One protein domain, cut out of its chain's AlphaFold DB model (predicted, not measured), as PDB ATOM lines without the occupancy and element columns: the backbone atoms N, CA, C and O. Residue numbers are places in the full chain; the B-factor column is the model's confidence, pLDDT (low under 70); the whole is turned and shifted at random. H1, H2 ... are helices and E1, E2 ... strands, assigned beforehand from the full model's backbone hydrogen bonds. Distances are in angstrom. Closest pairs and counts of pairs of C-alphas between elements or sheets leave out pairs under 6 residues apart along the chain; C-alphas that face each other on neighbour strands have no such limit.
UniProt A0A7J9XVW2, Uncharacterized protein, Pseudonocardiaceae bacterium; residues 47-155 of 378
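What this domain is: This is residues 47 to 155 of the 378 residues of an uncharacterized protein of Pseudonocardiaceae bacterium (UniProt A0A7J9XVW2). Two small twisted sheets stand face to face as a sandwich, E1 E2 E3 E6 against E5 E4 E7 E8, and the helix H1 covers the first sheet's other face. Residues 129 to 140, with no named element, lead from E8 to H1. You have 109 residues, with named strands E1 to E8 and then H1; both sheets are antiparallel and the class is mixed. It is compact, with a radius of gyration of the C-alphas of 12.7 A, and spans 35 by 29 by 27 A.

How they stand to each other: Start at E1, residues 47 to 49, a hairpin with E2, residues 55 to 59; N 48 and O 56 are 2.9 A apart. E3, residues 64 to 70, completes a meander, each strand the antiparallel neighbour of the one before; N 57 and O 69 are 2.9 A apart. E4, residues 78 to 81, and E5, residues 87 to 89, form a hairpin, with N 80 to O 88 at 2.8 A. E6, residues 99 to 105, is E3's neighbour, N 66 to O 103 at 2.8 A; its Ala 101 and E5's Val 88 are those strands' closest C-alphas, 6.2 A. E7, residues 108 to 116, is E4's neighbour, N 79 to O 115 at 2.9 A, and forms a hairpin with E8, residues 119 to 128, N 112 to O 123 at 2.8 A. H1, residues 141 to 153, is on the sheet E1 E2 E3 E6, two layers with the helix on one face, at a height of 8.7 A; its closest C-alphas to E2 are Ala 145 and Ile 59, 6.4 A. Every O i to N i+4 pair in H1 is within hydrogen-bond range.

Where its parts are: Find C-alpha 47 at (144.076, 186.650, 154.924), where E1 begins. E7 measures 26.0 A and E8 28.6 A. H1 runs 18.1 A to C-alpha 153 at (138.413, 185.949, 148.335).

The domain as a whole: The farthest C-alphas, Gly 118 and Pro 131, are 34.7 A apart. The printed part has no cut, E8 to H1 is the long link, and no printed residue is under 70.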
ATOM      1  N   LEU A  47     144.803 185.388 154.848       96.38
ATOM      2  CA  LEU A  47     144.076 186.650 154.924       96.38
ATOM      3  C   LEU A  47     143.530 186.821 156.345       96.38
ATOM      4  O   LEU A  47     142.716 186.015 156.804       96.38
ATOM      5  N   ALA A  48     143.994 187.852 157.044       94.81
ATOM      6  CA  ALA A  48     143.646 188.135 158.432       94.81
ATOM      7  C   ALA A  48     143.276 189.609 158.618       94.81
ATOM      8  O   ALA A  48     143.491 190.430 157.735       94.81
ATOM      9  N   HIS A  49     142.710 189.929 159.778       93.25
ATOM     10  CA  HIS A  49     142.465 191.302 160.208       93.25
ATOM     11  C   HIS A  49     143.128 191.492 161.567       93.25
ATOM     12  O   HIS A  49     143.029 190.615 162.432       93.25
ATOM     13  N   VAL A  50     143.805 192.620 161.756       91.12
ATOM     14  CA  VAL A  50     144.283 193.019 163.084       91.12
ATOM     15  C   VAL A  50     143.119 193.605 163.897       91.12
ATOM     16  O   VAL A  50     142.006 193.751 163.386       91.12
ATOM     17  N   ARG A  51     143.330 193.907 165.186       86.12
ATOM     18  CA  ARG A  51     142.224 194.259 166.100       86.12
ATOM     19  C   ARG A  51     141.439 195.505 165.682       86.12
ATOM     20  O   ARG A  51     140.250 195.571 165.967       86.12
ATOM     21  N   ASP A  52     142.087 196.456 165.016       85.62
ATOM     22  CA  ASP A  52     141.457 197.687 164.519       85.62
ATOM     23  C   ASP A  52     140.657 197.482 163.212       85.62
ATOM     24  O   ASP A  52     140.103 198.436 162.671       85.62
ATOM     25  N   GLY A  53     140.587 196.246 162.700       88.38
ATOM     26  CA  GLY A  53     139.911 195.908 161.449       88.38
ATOM     27  C   GLY A  53     140.774 196.072 160.197       88.38
ATOM     28  O   GLY A  53     140.282 195.818 159.101       88.38
ATOM     29  N   THR A  54     142.049 196.453 160.318       91.31
ATOM     30  CA  THR A  54     142.958 196.544 159.169       91.31
ATOM     31  C   THR A  54     143.247 195.148 158.614       91.31
ATOM     32  O   THR A  54     143.758 194.297 159.355       91.31
ATOM     33  N   PRO A  55     142.939 194.881 157.334       95.19
ATOM     34  CA  PRO A  55     143.232 193.593 156.733       95.19
ATOM     35  C   PRO A  55     144.726 193.477 156.405       95.19
ATOM     36  O   PRO A  55     145.393 194.462 156.080       95.19
ATOM     37  N   LEU A  56     145.247 192.256 156.471       96.88
ATOM     38  CA  LEU A  56     146.589 191.912 156.012       96.88
ATOM     39  C   LEU A  56     146.603 190.554 155.319       96.88
ATOM     40  O   LEU A  56     145.771 189.685 155.601       96.88
ATOM     41  N   LEU A  57     147.561 190.385 154.418       98.06
ATOM     42  CA  LEU A  57     147.807 189.145 153.698       98.06
ATOM     43  C   LEU A  57     149.230 188.668 153.986       98.06
ATOM     44  O   LEU A  57     150.166 189.456 153.891       98.06
ATOM     45  N   VAL A  58     149.401 187.382 154.292       97.94
ATOM     46  CA  VAL A  58     150.717 186.743 154.444       97.94
ATOM     47  C   VAL A  58     150.872 185.613 153.433       97.94
ATOM     48  O   VAL A  58     150.039 184.705 153.382       97.94
ATOM     49  N   ILE A  59     151.958 185.651 152.656       97.62
ATOM     50  CA  ILE A  59     152.345 184.605 151.697       97.62
ATOM     51  C   ILE A  59     153.850 184.298 151.783       97.62
ATOM     52  O   ILE A  59     154.620 185.177 152.155       97.62
ATOM     53  N   PRO A  60     154.314 183.088 151.424       96.50
ATOM     54  CA  PRO A  60     153.539 181.893 151.078       96.50
ATOM     55  C   PRO A  60     153.023 181.104 152.296       96.50
ATOM     56  O   PRO A  60     152.414 180.056 152.111       96.50
ATOM     57  N   MET A  61     153.268 181.580 153.524       96.25
ATOM     58  CA  MET A  61     153.034 180.843 154.774       96.25
ATOM     59  C   MET A  61     153.880 179.565 154.850       96.25
ATOM     60  O   MET A  61     153.366 178.472 155.090       96.25
ATOM     61  N   ARG A  62     155.197 179.722 154.651       96.00
ATOM     62  CA  ARG A  62     156.220 178.661 154.748       96.00
ATOM     63  C   ARG A  62     157.411 179.102 155.610       96.00
ATOM     64  O   ARG A  62     157.576 180.304 155.799       96.00
ATOM     65  N   PRO A  63     158.222 178.185 156.166       95.75
ATOM     66  CA  PRO A  63     159.391 178.558 156.955       95.75
ATOM     67  C   PRO A  63     160.371 179.405 156.136       95.75
ATOM     68  O   PRO A  63     160.563 179.170 154.941       95.75
ATOM     69  N   GLY A  64     161.004 180.381 156.786       95.44
ATOM     70  CA  GLY A  64     161.884 181.356 156.148       95.44
ATOM     71  C   GLY A  64     161.133 182.596 155.660       95.44
ATOM     72  O   GLY A  64     160.213 183.082 156.323       95.44
ATOM     73  N   LYS A  65     161.546 183.138 154.510       96.25
ATOM     74  CA  LYS A  65     161.031 184.410 153.986       96.25
ATOM     75  C   LYS A  65     159.550 184.324 153.616       96.25
ATOM     76  O   LYS A  65     159.130 183.418 152.900       96.25
ATOM     77  N   ASN A  66     158.790 185.323 154.050       97.56
ATOM     78  CA  ASN A  66     157.394 185.581 153.705       97.56
ATOM     79  C   ASN A  66     157.196 187.082 153.446       97.56
ATOM     80  O   ASN A  66     157.954 187.918 153.942       97.56
ATOM     81  N   LEU A  67     156.159 187.425 152.689       97.81
ATOM     82  CA  LEU A  67     155.678 188.791 152.526       97.81
ATOM     83  C   LEU A  67     154.406 188.994 153.332       97.81
ATOM     84  O   LEU A  67     153.488 188.177 153.271       97.81
ATOM     85  N   VAL A  68     154.360 190.117 154.041       98.25
ATOM     86  CA  VAL A  68     153.149 190.673 154.632       98.25
ATOM     87  C   VAL A  68     152.743 191.884 153.811       98.25
ATOM     88  O   VAL A  68     153.545 192.798 153.620       98.25
ATOM     89  N   HIS A  69     151.511 191.878 153.326       98.25
ATOM     90  CA  HIS A  69     150.933 192.945 152.528       98.25
ATOM     91  C   HIS A  69     149.790 193.612 153.284       98.25
ATOM     92  O   HIS A  69     148.946 192.932 153.874       98.25
ATOM     93  N   PHE A  70     149.769 194.937 153.225       97.50
ATOM     94  CA  PHE A  70     148.683 195.778 153.701       97.50
ATOM     95  C   PHE A  70     148.148 196.612 152.531       97.50
ATOM     96  O   PHE A  70     148.962 197.189 151.797       97.50
ATOM     97  N   PRO A  71     146.819 196.726 152.357       95.56
ATOM     98  CA  PRO A  71     146.261 197.538 151.281       95.56
ATOM     99  C   PRO A  71     146.525 199.023 151.537       95.56
ATOM    100  O   PRO A  71     146.771 199.441 152.671       95.56
ATOM    101  N   ALA A  72     146.402 199.862 150.507       92.31
ATOM    102  CA  ALA A  72     146.650 201.304 150.629       92.31
ATOM    103  C   ALA A  72     145.785 202.004 151.703       92.31
ATOM    104  O   ALA A  72     146.200 203.006 152.291       92.31
ATOM    105  N   SER A  73     144.594 201.470 152.000       90.88
ATOM    106  CA  SER A  73     143.704 201.968 153.059       90.88
ATOM    107  C   SER A  73     144.235 201.752 154.483       90.88
ATOM    108  O   SER A  73     143.785 202.428 155.409       90.88
ATOM    109  N   ALA A  74     145.221 200.870 154.668       91.81
ATOM    110  CA  ALA A  74     145.894 200.648 155.946       91.81
ATOM    111  C   ALA A  74     146.866 201.789 156.323       91.81
ATOM    112  O   ALA A  74     147.227 201.939 157.491       91.81
ATOM    113  N   GLY A  75     147.247 202.641 155.366       90.00
ATOM    114  CA  GLY A  75     148.228 203.710 155.563       90.00
ATOM    115  C   GLY A  75     149.682 203.235 155.446       90.00
ATOM    116  O   GLY A  75     149.958 202.135 154.975       90.00
ATOM    117  N   GLU A  76     150.616 204.101 155.843       89.19
ATOM    118  CA  GLU A  76     152.058 203.944 155.560       89.19
ATOM    119  C   GLU A  76     152.933 203.782 156.817       89.19
ATOM    120  O   GLU A  76     154.123 203.473 156.723       89.19
ATOM    121  N   ASP A  77     152.356 203.975 158.004       91.00
ATOM    122  CA  ASP A  77     153.046 203.818 159.286       91.00
ATOM    123  C   ASP A  77     152.750 202.444 159.899       91.00
ATOM    124  O   ASP A  77     152.071 202.316 160.916       91.00
ATOM    125  N   LEU A  78     153.195 201.397 159.200       95.81
ATOM    126  CA  LEU A  78     153.013 200.001 159.587       95.81
ATOM    127  C   LEU A  78     154.370 199.327 159.768       95.81
ATOM    128  O   LEU A  78     155.285 199.478 158.955       95.81
ATOM    129  N   SER A  79     154.505 198.552 160.837       97.25
ATOM    130  CA  SER A  79     155.658 197.686 161.075       97.25
ATOM    131  C   SER A  79     155.203 196.287 161.449       97.25
ATOM    132  O   SER A  79     154.176 196.113 162.101       97.25
ATOM    133  N   VAL A  80     155.992 195.292 161.060       97.44
ATOM    134  CA  VAL A  80     155.764 193.892 161.399       97.44
ATOM    135  C   VAL A  80     156.985 193.343 162.118       97.44
ATOM    136  O   VAL A  80     158.112 193.527 161.663       97.44
ATOM    137  N   THR A  81     156.757 192.639 163.216       96.94
ATOM    138  CA  THR A  81     157.788 191.936 163.976       96.94
ATOM    139  C   THR A  81     157.415 190.462 164.038       96.94
ATOM    140  O   THR A  81     156.329 190.111 164.502       96.94
ATOM    141  N   ALA A  82     158.300 189.602 163.538       94.62
ATOM    142  CA  ALA A  82     158.185 188.156 163.700       94.62
ATOM    143  C   ALA A  82     158.804 187.710 165.036       94.62
ATOM    144  O   ALA A  82     159.445 188.496 165.731       94.62
ATOM    145  N   GLU A  83     158.652 186.433 165.384       88.31
ATOM    146  CA  GLU A  83     159.159 185.859 166.642       88.31
ATOM    147  C   GLU A  83     160.678 186.024 166.834       88.31
ATOM    148  O   GLU A  83     161.157 186.120 167.958       88.31
ATOM    149  N   ASN A  84     161.442 186.166 165.746       86.38
ATOM    150  CA  ASN A  84     162.875 186.474 165.802       86.38
ATOM    151  C   ASN A  84     163.204 187.884 166.347       86.38
ATOM    152  O   ASN A  84     164.374 188.263 166.381       86.38
ATOM    153  N   GLY A  85     162.195 188.683 166.709       87.94
ATOM    154  CA  GLY A  85     162.339 190.022 167.277       87.94
ATOM    155  C   GLY A  85     162.710 191.110 166.267       87.94
ATOM    156  O   GLY A  85     162.764 192.285 166.629       87.94
ATOM    157  N   ARG A  86     162.938 190.768 164.989       93.62
ATOM    158  CA  ARG A  86     163.301 191.752 163.966       93.62
ATOM    159  C   ARG A  86     162.064 192.523 163.516       93.62
ATOM    160  O   ARG A  86     161.222 191.992 162.792       93.62
ATOM    161  N   ARG A  87     162.000 193.799 163.893       95.44
ATOM    162  CA  ARG A  87     161.003 194.748 163.388       95.44
ATOM    163  C   ARG A  87     161.339 195.162 161.956       95.44
ATOM    164  O   ARG A  87     162.458 195.583 161.672       95.44
ATOM    165  N   VAL A  88     160.359 195.075 161.063       97.12
ATOM    166  CA  VAL A  88     160.469 195.451 159.651       97.12
ATOM    167  C   VAL A  88     159.360 196.437 159.308       97.12
ATOM    168  O   VAL A  88     158.180 196.134 159.469       97.12
ATOM    169  N   ARG A  89     159.734 197.626 158.830       97.12
ATOM    170  CA  ARG A  89     158.771 198.621 158.346       97.12
ATOM    171  C   ARG A  89     158.172 198.158 157.018       97.12
ATOM    172  O   ARG A  89     158.909 197.709 156.141       97.12
ATOM    173  N   ALA A  90     156.857 198.286 156.867       97.56
ATOM    174  CA  ALA A  90     156.192 198.053 155.595       97.56
ATOM    175  C   ALA A  90     156.421 199.253 154.665       97.56
ATOM    176  O   ALA A  90     156.218 200.401 155.061       97.56
ATOM    177  N   THR A  91     156.851 199.002 153.430       97.00
ATOM    178  CA  THR A  91     157.153 200.055 152.446       97.00
ATOM    179  C   THR A  91     156.463 199.785 151.118       97.00
ATOM    180  O   THR A  91     156.085 198.651 150.821       97.00
ATOM    181  N   ALA A  92     156.312 200.821 150.295       95.25
ATOM    182  CA  ALA A  92     155.846 200.653 148.925       95.25
ATOM    183  C   ALA A  92     156.809 199.761 148.121       95.25
ATOM    184  O   ALA A  92     158.022 199.762 148.355       95.25
ATOM    185  N   ARG A  93     156.263 199.020 147.152       94.56
ATOM    186  CA  ARG A  93     157.035 198.279 146.147       94.56
ATOM    187  C   ARG A  93     156.691 198.803 144.750       94.56
ATOM    188  O   ARG A  93     155.520 199.090 144.498       94.56
ATOM    189  N   PRO A  94     157.666 198.946 143.835       92.06
ATOM    190  CA  PRO A  94     157.376 199.397 142.478       92.06
ATOM    191  C   PRO A  94     156.351 198.486 141.792       92.06
ATOM    192  O   PRO A  94     156.440 197.264 141.885       92.06
ATOM    193  N   GLY A  95     155.370 199.087 141.117       92.50
ATOM    194  CA  GLY A  95     154.325 198.352 140.398       92.50
ATOM    195  C   GLY A  95     153.316 197.606 141.280       92.50
ATOM    196  O   GLY A  95     152.493 196.886 140.731       92.50
ATOM    197  N   ALA A  96     153.351 197.784 142.605       95.25
ATOM    198  CA  ALA A  96     152.409 197.190 143.553       95.25
ATOM    199  C   ALA A  96     151.651 198.266 144.342       95.25
ATOM    200  O   ALA A  96     152.190 199.342 144.612       95.25
ATOM    201  N   GLU A  97     150.407 197.982 144.720       93.19
ATOM    202  CA  GLU A  97     149.636 198.826 145.633       93.19
ATOM    203  C   GLU A  97     149.997 198.546 147.102       93.19
ATOM    204  O   GLU A  97     150.568 197.510 147.451       93.19
ATOM    205  N   GLY A  98     149.686 199.508 147.972       94.75
ATOM    206  CA  GLY A  98     149.809 199.357 149.415       94.75
ATOM    207  C   GLY A  98     151.252 199.288 149.903       94.75
ATOM    208  O   GLY A  98     152.182 199.814 149.284       94.75
ATOM    209  N   THR A  99     151.434 198.660 151.061       97.31
ATOM    210  CA  THR A  99     152.746 198.502 151.692       97.31
ATOM    211  C   THR A  99     153.061 197.037 151.962       97.31
ATOM    212  O   THR A  99     152.175 196.185 152.077       97.31
ATOM    213  N   TRP A 100     154.357 196.739 152.005       97.94
ATOM    214  CA  TRP A 100     154.892 195.385 151.999       97.94
ATOM    215  C   TRP A 100     156.031 195.264 153.004       97.94
ATOM    216  O   TRP A 100     156.950 196.082 153.003       97.94
ATOM    217  N   ALA A 101     156.009 194.214 153.820       97.81
ATOM    218  CA  ALA A 101     157.076 193.876 154.754       97.81
ATOM    219  C   ALA A 101     157.585 192.454 154.487       97.81
ATOM    220  O   ALA A 101     156.802 191.509 154.401       97.81
ATOM    221  N   GLY A 102     158.903 192.298 154.359       97.19
ATOM    222  CA  GLY A 102     159.550 190.988 154.268       97.19
ATOM    223  C   GLY A 102     159.904 190.466 155.657       97.19
ATOM    224  O   GLY A 102     160.719 191.071 156.352       97.19
ATOM    225  N   VAL A 103     159.319 189.342 156.057       97.12
ATOM    226  CA  VAL A 103     159.517 188.742 157.384       97.12
ATOM    227  C   VAL A 103     160.071 187.330 157.262       97.12
ATOM    228  O   VAL A 103     159.759 186.618 156.311       97.12
ATOM    229  N   ASP A 104     160.886 186.920 158.229       96.69
ATOM    230  CA  ASP A 104     161.355 185.540 158.340       96.69
ATOM    231  C   ASP A 104     160.531 184.844 159.425       96.69
ATOM    232  O   ASP A 104     160.570 185.246 160.587       96.69
ATOM    233  N   LEU A 105     159.755 183.834 159.035       96.06
ATOM    234  CA  LEU A 105     158.907 183.066 159.939       96.06
ATOM    235  C   LEU A 105     159.579 181.733 160.300       96.06
ATOM    236  O   LEU A 105     160.112 181.063 159.406       96.06
ATOM    237  N   PRO A 106     159.546 181.313 161.577       95.12
ATOM    238  CA  PRO A 106     160.048 180.002 161.975       95.12
ATOM    239  C   PRO A 106     159.162 178.887 161.410       95.12
ATOM    240  O   PRO A 106     158.071 179.140 160.897       95.12
ATOM    241  N   ALA A 107     159.627 177.642 161.500       95.19
ATOM    242  CA  ALA A 107     158.801 176.479 161.191       95.19
ATOM    243  C   ALA A 107     157.717 176.263 162.258       95.19
ATOM    244  O   ALA A 107     157.947 176.469 163.446       95.19
ATOM    245  N   GLY A 108     156.542 175.791 161.840       93.50
ATOM    246  CA  GLY A 108     155.427 175.520 162.748       93.50
ATOM    247  C   GLY A 108     154.564 176.748 163.047       93.50
ATOM    248  O   GLY A 108     154.220 177.501 162.139       93.50
ATOM    249  N   ARG A 109     154.105 176.876 164.297       93.81
ATOM    250  CA  ARG A 109     153.221 177.965 164.737       93.81
ATOM    251  C   ARG A 109     154.034 179.060 165.399       93.81
ATOM    252  O   ARG A 109     154.869 178.753 166.236       93.81
ATOM    253  N   SER A 110     153.703 180.298 165.078       94.81
ATOM    254  CA  SER A 110     154.266 181.489 165.704       94.81
ATOM    255  C   SER A 110     153.256 182.628 165.609       94.81
ATOM    256  O   SER A 110     152.175 182.468 165.033       94.81
ATOM    257  N   ASP A 111     153.628 183.787 166.129       94.88
ATOM    258  CA  ASP A 111     152.826 184.999 166.055       94.88
ATOM    259  C   ASP A 111     153.544 186.081 165.236       94.88
ATOM    260  O   ASP A 111     154.771 186.192 165.238       94.88
ATOM    261  N   LEU A 112     152.755 186.881 164.520       96.31
ATOM    262  CA  LEU A 112     153.184 188.129 163.902       96.31
ATOM    263  C   LEU A 112     152.641 189.299 164.708       96.31
ATOM    264  O   LEU A 112     151.431 189.423 164.895       96.31
ATOM    265  N   THR A 113     153.525 190.190 165.131       96.88
ATOM    266  CA  THR A 113     153.140 191.444 165.775       96.88
ATOM    267  C   THR A 113     153.089 192.546 164.727       96.88
ATOM    268  O   THR A 113     154.062 192.767 164.013       96.88
ATOM    269  N   VAL A 114     151.959 193.237 164.632       97.00
ATOM    270  CA  VAL A 114     151.734 194.380 163.745       97.00
ATOM    271  C   VAL A 114     151.586 195.629 164.596       97.00
ATOM    272  O   VAL A 114     150.766 195.664 165.513       97.00
ATOM    273  N   GLU A 115     152.371 196.650 164.278       95.38
ATOM    274  CA  GLU A 115     152.345 197.947 164.946       95.38
ATOM    275  C   GLU A 115     151.929 199.048 163.970       95.38
ATOM    276  O   GLU A 115     152.414 199.089 162.836       95.38
ATOM    277  N   ARG A 116     151.040 199.934 164.430       91.56
ATOM    278  CA  ARG A 116     150.517 201.074 163.673       91.56
ATOM    279  C   ARG A 116     150.210 202.238 164.606       91.56
ATOM    280  O   ARG A 116     149.353 202.088 165.474       91.56
ATOM    281  N   GLY A 117     150.865 203.388 164.435       83.75
ATOM    282  CA  GLY A 117     150.573 204.590 165.233       83.75
ATOM    283  C   GLY A 117     150.535 204.336 166.749       83.75
ATOM    284  O   GLY A 117     149.621 204.793 167.430       83.75
ATOM    285  N   GLY A 118     151.461 203.514 167.265       82.94
ATOM    286  CA  GLY A 118     151.535 203.109 168.677       82.94
ATOM    287  C   GLY A 118     150.576 201.988 169.109       82.94
ATOM    288  O   GLY A 118     150.721 201.453 170.206       82.94
ATOM    289  N   SER A 119     149.628 201.580 168.262       89.25
ATOM    290  CA  SER A 119     148.770 200.415 168.510       89.25
ATOM    291  C   SER A 119     149.472 199.127 168.101       89.25
ATOM    292  O   SER A 119     150.039 199.047 167.013       89.25
ATOM    293  N   VAL A 120     149.382 198.098 168.945       93.69
ATOM    294  CA  VAL A 120     150.004 196.786 168.718       93.69
ATOM    295  C   VAL A 120     148.930 195.705 168.636       93.69
ATOM    296  O   VAL A 120     148.025 195.630 169.468       93.69
ATOM    297  N   SER A 121     149.026 194.848 167.624       94.62
ATOM    298  CA  SER A 121     148.155 193.690 167.427       94.62
ATOM    299  C   SER A 121     148.965 192.443 167.113       94.62
ATOM    300  O   SER A 121     150.005 192.518 166.473       94.62
ATOM    301  N   THR A 122     148.451 191.283 167.510       94.50
ATOM    302  CA  THR A 122     149.077 189.986 167.236       94.50
ATOM    303  C   THR A 122     148.197 189.173 166.298       94.50
ATOM    304  O   THR A 122     146.984 189.084 166.503       94.50
ATOM    305  N   VAL A 123     148.809 188.574 165.281       95.06
ATOM    306  CA  VAL A 123     148.160 187.713 164.296       95.06
ATOM    307  C   VAL A 123     148.835 186.344 164.318       95.06
ATOM    308  O   VAL A 123     150.026 186.259 164.019       95.06
ATOM    309  N   PRO A 124     148.104 185.264 164.643       94.81
ATOM    310  CA  PRO A 124     148.683 183.932 164.637       94.81
ATOM    311  C   PRO A 124     149.015 183.503 163.209       94.81
ATOM    312  O   PRO A 124     148.207 183.685 162.293       94.81
ATOM    313  N   VAL A 125     150.169 182.867 163.031       95.56
ATOM    314  CA  VAL A 125     150.618 182.287 161.761       95.56
ATOM    315  C   VAL A 125     151.016 180.819 161.929       95.56
ATOM    316  O   VAL A 125     151.197 180.305 163.032       95.56
ATOM    317  N   SER A 126     151.078 180.096 160.812       94.81
ATOM    318  CA  SER A 126     151.419 178.675 160.788       94.81
ATOM    319  C   SER A 126     152.079 178.339 159.459       94.81
ATOM    320  O   SER A 126     151.407 178.298 158.432       94.81
ATOM    321  N   THR A 127     153.392 178.135 159.465       92.69
ATOM    322  CA  THR A 127     154.205 177.934 158.257       92.69
ATOM    323  C   THR A 127     154.424 176.463 157.903       92.69
ATOM    324  O   THR A 127     154.721 176.124 156.760       92.69
ATOM    325  N   GLY A 128     154.254 175.558 158.870       91.56
ATOM    326  CA  GLY A 128     154.552 174.134 158.692       91.56
ATOM    327  C   GLY A 128     156.031 173.861 158.448       91.56
ATOM    328  O   GLY A 128     156.876 174.417 159.140       91.56
ATOM    329  N   SER A 129     156.318 172.971 157.496       91.88
ATOM    330  CA  SER A 129     157.660 172.440 157.209       91.88
ATOM    331  C   SER A 129     157.971 172.336 155.708       91.88
ATOM    332  O   SER A 129     158.936 171.676 155.330       91.88
ATOM    333  N   GLU A 130     157.137 172.915 154.840       90.75
ATOM    334  CA  GLU A 130     157.386 172.885 153.391       90.75
ATOM    335  C   GLU A 130     158.598 173.755 153.018       90.75
ATOM    336  O   GLU A 130     158.838 174.763 153.679       90.75
ATOM    337  N   PRO A 131     159.342 173.429 151.947       91.25
ATOM    338  CA  PRO A 131     160.461 174.255 151.497       91.25
ATOM    339  C   PRO A 131     160.032 175.689 151.142       91.25
ATOM    340  O   PRO A 131     158.904 175.878 150.670       91.25
ATOM    341  N   PRO A 132     160.917 176.695 151.281       91.50
ATOM    342  CA  PRO A 132     160.637 178.066 150.856       91.50
ATOM    343  C   PRO A 132     160.135 178.152 149.408       91.50
ATOM    344  O   PRO A 132     160.473 177.310 148.576       91.50
ATOM    345  N   LEU A 133     159.357 179.194 149.099       91.94
ATOM    346  CA  LEU A 133     158.874 179.480 147.743       91.94
ATOM    347  C   LEU A 133     159.436 180.836 147.272       91.94
ATOM    348  O   LEU A 133     158.817 181.869 147.531       91.94
ATOM    349  N   PRO A 134     160.621 180.867 146.628       87.62
ATOM    350  CA  PRO A 134     161.311 182.116 146.290       87.62
ATOM    351  C   PRO A 134     160.495 183.073 145.407       87.62
ATOM    352  O   PRO A 134     160.497 184.280 145.663       87.62
ATOM    353  N   GLY A 135     159.744 182.546 144.431       86.31
ATOM    354  CA  GLY A 135     158.886 183.339 143.536       86.31
ATOM    355  C   GLY A 135     157.793 184.134 144.264       86.31
ATOM    356  O   GLY A 135     157.381 185.195 143.807       86.31
ATOM    357  N   ALA A 136     157.390 183.687 145.459       92.06
ATOM    358  CA  ALA A 136     156.362 184.341 146.264       92.06
ATOM    359  C   ALA A 136     156.883 185.526 147.096       92.06
ATOM    360  O   ALA A 136     156.083 186.255 147.677       92.06
ATOM    361  N   VAL A 137     158.206 185.721 147.186       92.38
ATOM    362  CA  VAL A 137     158.811 186.749 148.058       92.38
ATOM    363  C   VAL A 137     159.748 187.729 147.354       92.38
ATOM    364  O   VAL A 137     160.044 188.790 147.916       92.38
ATOM    365  N   GLY A 138     160.200 187.389 146.144       90.56
ATOM    366  CA  GLY A 138     161.044 188.237 145.302       90.56
ATOM    367  C   GLY A 138     160.306 189.431 144.686       90.56
ATOM    368  O   GLY A 138     159.283 189.891 145.203       90.56
ATOM    369  N   ASP A 139     160.832 189.922 143.564       90.31
ATOM    370  CA  ASP A 139     160.291 191.086 142.846       90.31
ATOM    371  C   ASP A 139     158.877 190.843 142.295       90.31
ATOM    372  O   ASP A 139     158.057 191.759 142.297       90.31
ATOM    373  N   ASP A 140     158.561 189.597 141.929       90.81
ATOM    374  CA  ASP A 140     157.224 189.159 141.498       90.81
ATOM    375  C   ASP A 140     156.317 188.712 142.660       90.81
ATOM    376  O   ASP A 140     155.164 188.320 142.462       90.81
ATOM    377  N   GLY A 141     156.809 188.796 143.901       95.06
ATOM    378  CA  GLY A 141     156.041 188.461 145.099       95.06
ATOM    379  C   GLY A 141     154.684 189.178 145.184       95.06
ATOM    380  O   GLY A 141     153.698 188.517 145.518       95.06
ATOM    381  N   PRO A 142     154.568 190.479 144.833       97.06
ATOM    382  CA  PRO A 142     153.280 191.170 144.789       97.06
ATOM    383  C   PRO A 142     152.254 190.554 143.836       97.06
ATOM    384  O   PRO A 142     151.077 190.460 144.181       97.06
ATOM    385  N   GLU A 143     152.683 190.069 142.672       96.94
ATOM    386  CA  GLU A 143     151.777 189.388 141.749       96.94
ATOM    387  C   GLU A 143     151.305 188.055 142.330       96.94
ATOM    388  O   GLU A 143     150.117 187.727 142.289       96.94
ATOM    389  N   CYS A 144     152.225 187.303 142.933       97.12
ATOM    390  CA  CYS A 144     151.888 186.061 143.606       97.12
ATOM    391  C   CYS A 144     150.914 186.282 144.777       97.12
ATOM    392  O   CYS A 144     149.974 185.504 144.953       97.12
ATOM    393  N   ALA A 145     151.094 187.364 145.535       97.75
ATOM    394  CA  ALA A 145     150.186 187.779 146.599       97.75
ATOM    395  C   ALA A 145     148.804 188.139 146.055       97.75
ATOM    396  O   ALA A 145     147.805 187.672 146.598       97.75
ATOM    397  N   SER A 146     148.733 188.897 144.962       97.75
ATOM    398  CA  SER A 146     147.463 189.264 144.332       97.75
ATOM    399  C   SER A 146     146.709 188.037 143.798       97.75
ATOM    400  O   SER A 146     145.509 187.894 144.028       97.75
ATOM    401  N   ALA A 147     147.424 187.085 143.187       97.56
ATOM    402  CA  ALA A 147     146.882 185.790 142.778       97.56
ATOM    403  C   ALA A 147     146.333 184.987 143.974       97.56
ATOM    404  O   ALA A 147     145.196 184.509 143.951       97.56
ATOM    405  N   ALA A 148     147.110 184.879 145.056       97.81
ATOM    406  CA  ALA A 148     146.678 184.210 146.279       97.81
ATOM    407  C   ALA A 148     145.448 184.889 146.906       97.81
ATOM    408  O   ALA A 148     144.512 184.200 147.316       97.81
ATOM    409  N   LEU A 149     145.420 186.224 146.942       97.69
ATOM    410  CA  LEU A 149     144.300 187.007 147.453       97.69
ATOM    411  C   LEU A 149     143.021 186.730 146.661       97.69
ATOM    412  O   LEU A 149     141.989 186.454 147.269       97.69
ATOM    413  N   GLY A 150     143.093 186.728 145.327       97.31
ATOM    414  CA  GLY A 150     141.945 186.418 144.475       97.31
ATOM    415  C   GLY A 150     141.348 185.041 144.768       97.31
ATOM    416  O   GLY A 150     140.135 184.911 144.949       97.31
ATOM    417  N   GLY A 151     142.204 184.028 144.939       97.31
ATOM    418  CA  GLY A 151     141.784 182.697 145.378       97.31
ATOM    419  C   GLY A 151     141.143 182.698 146.772       97.31
ATOM    420  O   GLY A 151     140.071 182.124 146.952       97.31
ATOM    421  N   LEU A 152     141.757 183.354 147.763       96.94
ATOM    422  CA  LEU A 152     141.224 183.430 149.134       96.94
ATOM    423  C   LEU A 152     139.855 184.118 149.192       96.94
ATOM    424  O   LEU A 152     138.959 183.640 149.889       96.94
ATOM    425  N   VAL A 153     139.679 185.208 148.441       96.25
ATOM    426  CA  VAL A 153     138.413 185.949 148.335       96.25
ATOM    427  C   VAL A 153     137.332 185.110 147.649       96.25
ATOM    428  O   VAL A 153     136.165 185.186 148.027       96.25
ATOM    429  N   ALA A 154     137.713 184.249 146.704       96.44
ATOM    430  CA  ALA A 154     136.829 183.239 146.122       96.44
ATOM    431  C   ALA A 154     136.558 182.031 147.043       96.44
ATOM    432  O   ALA A 154     135.753 181.169 146.695       96.44
ATOM    433  N   GLY A 155     137.201 181.952 148.213       95.56
ATOM    434  CA  GLY A 155     137.012 180.877 149.191       95.56
ATOM    435  C   GLY A 155     138.046 179.750 149.129       95.56
ATOM    436  O   GLY A 155     137.920 178.780 149.882       95.56
TER     437      GLY A 155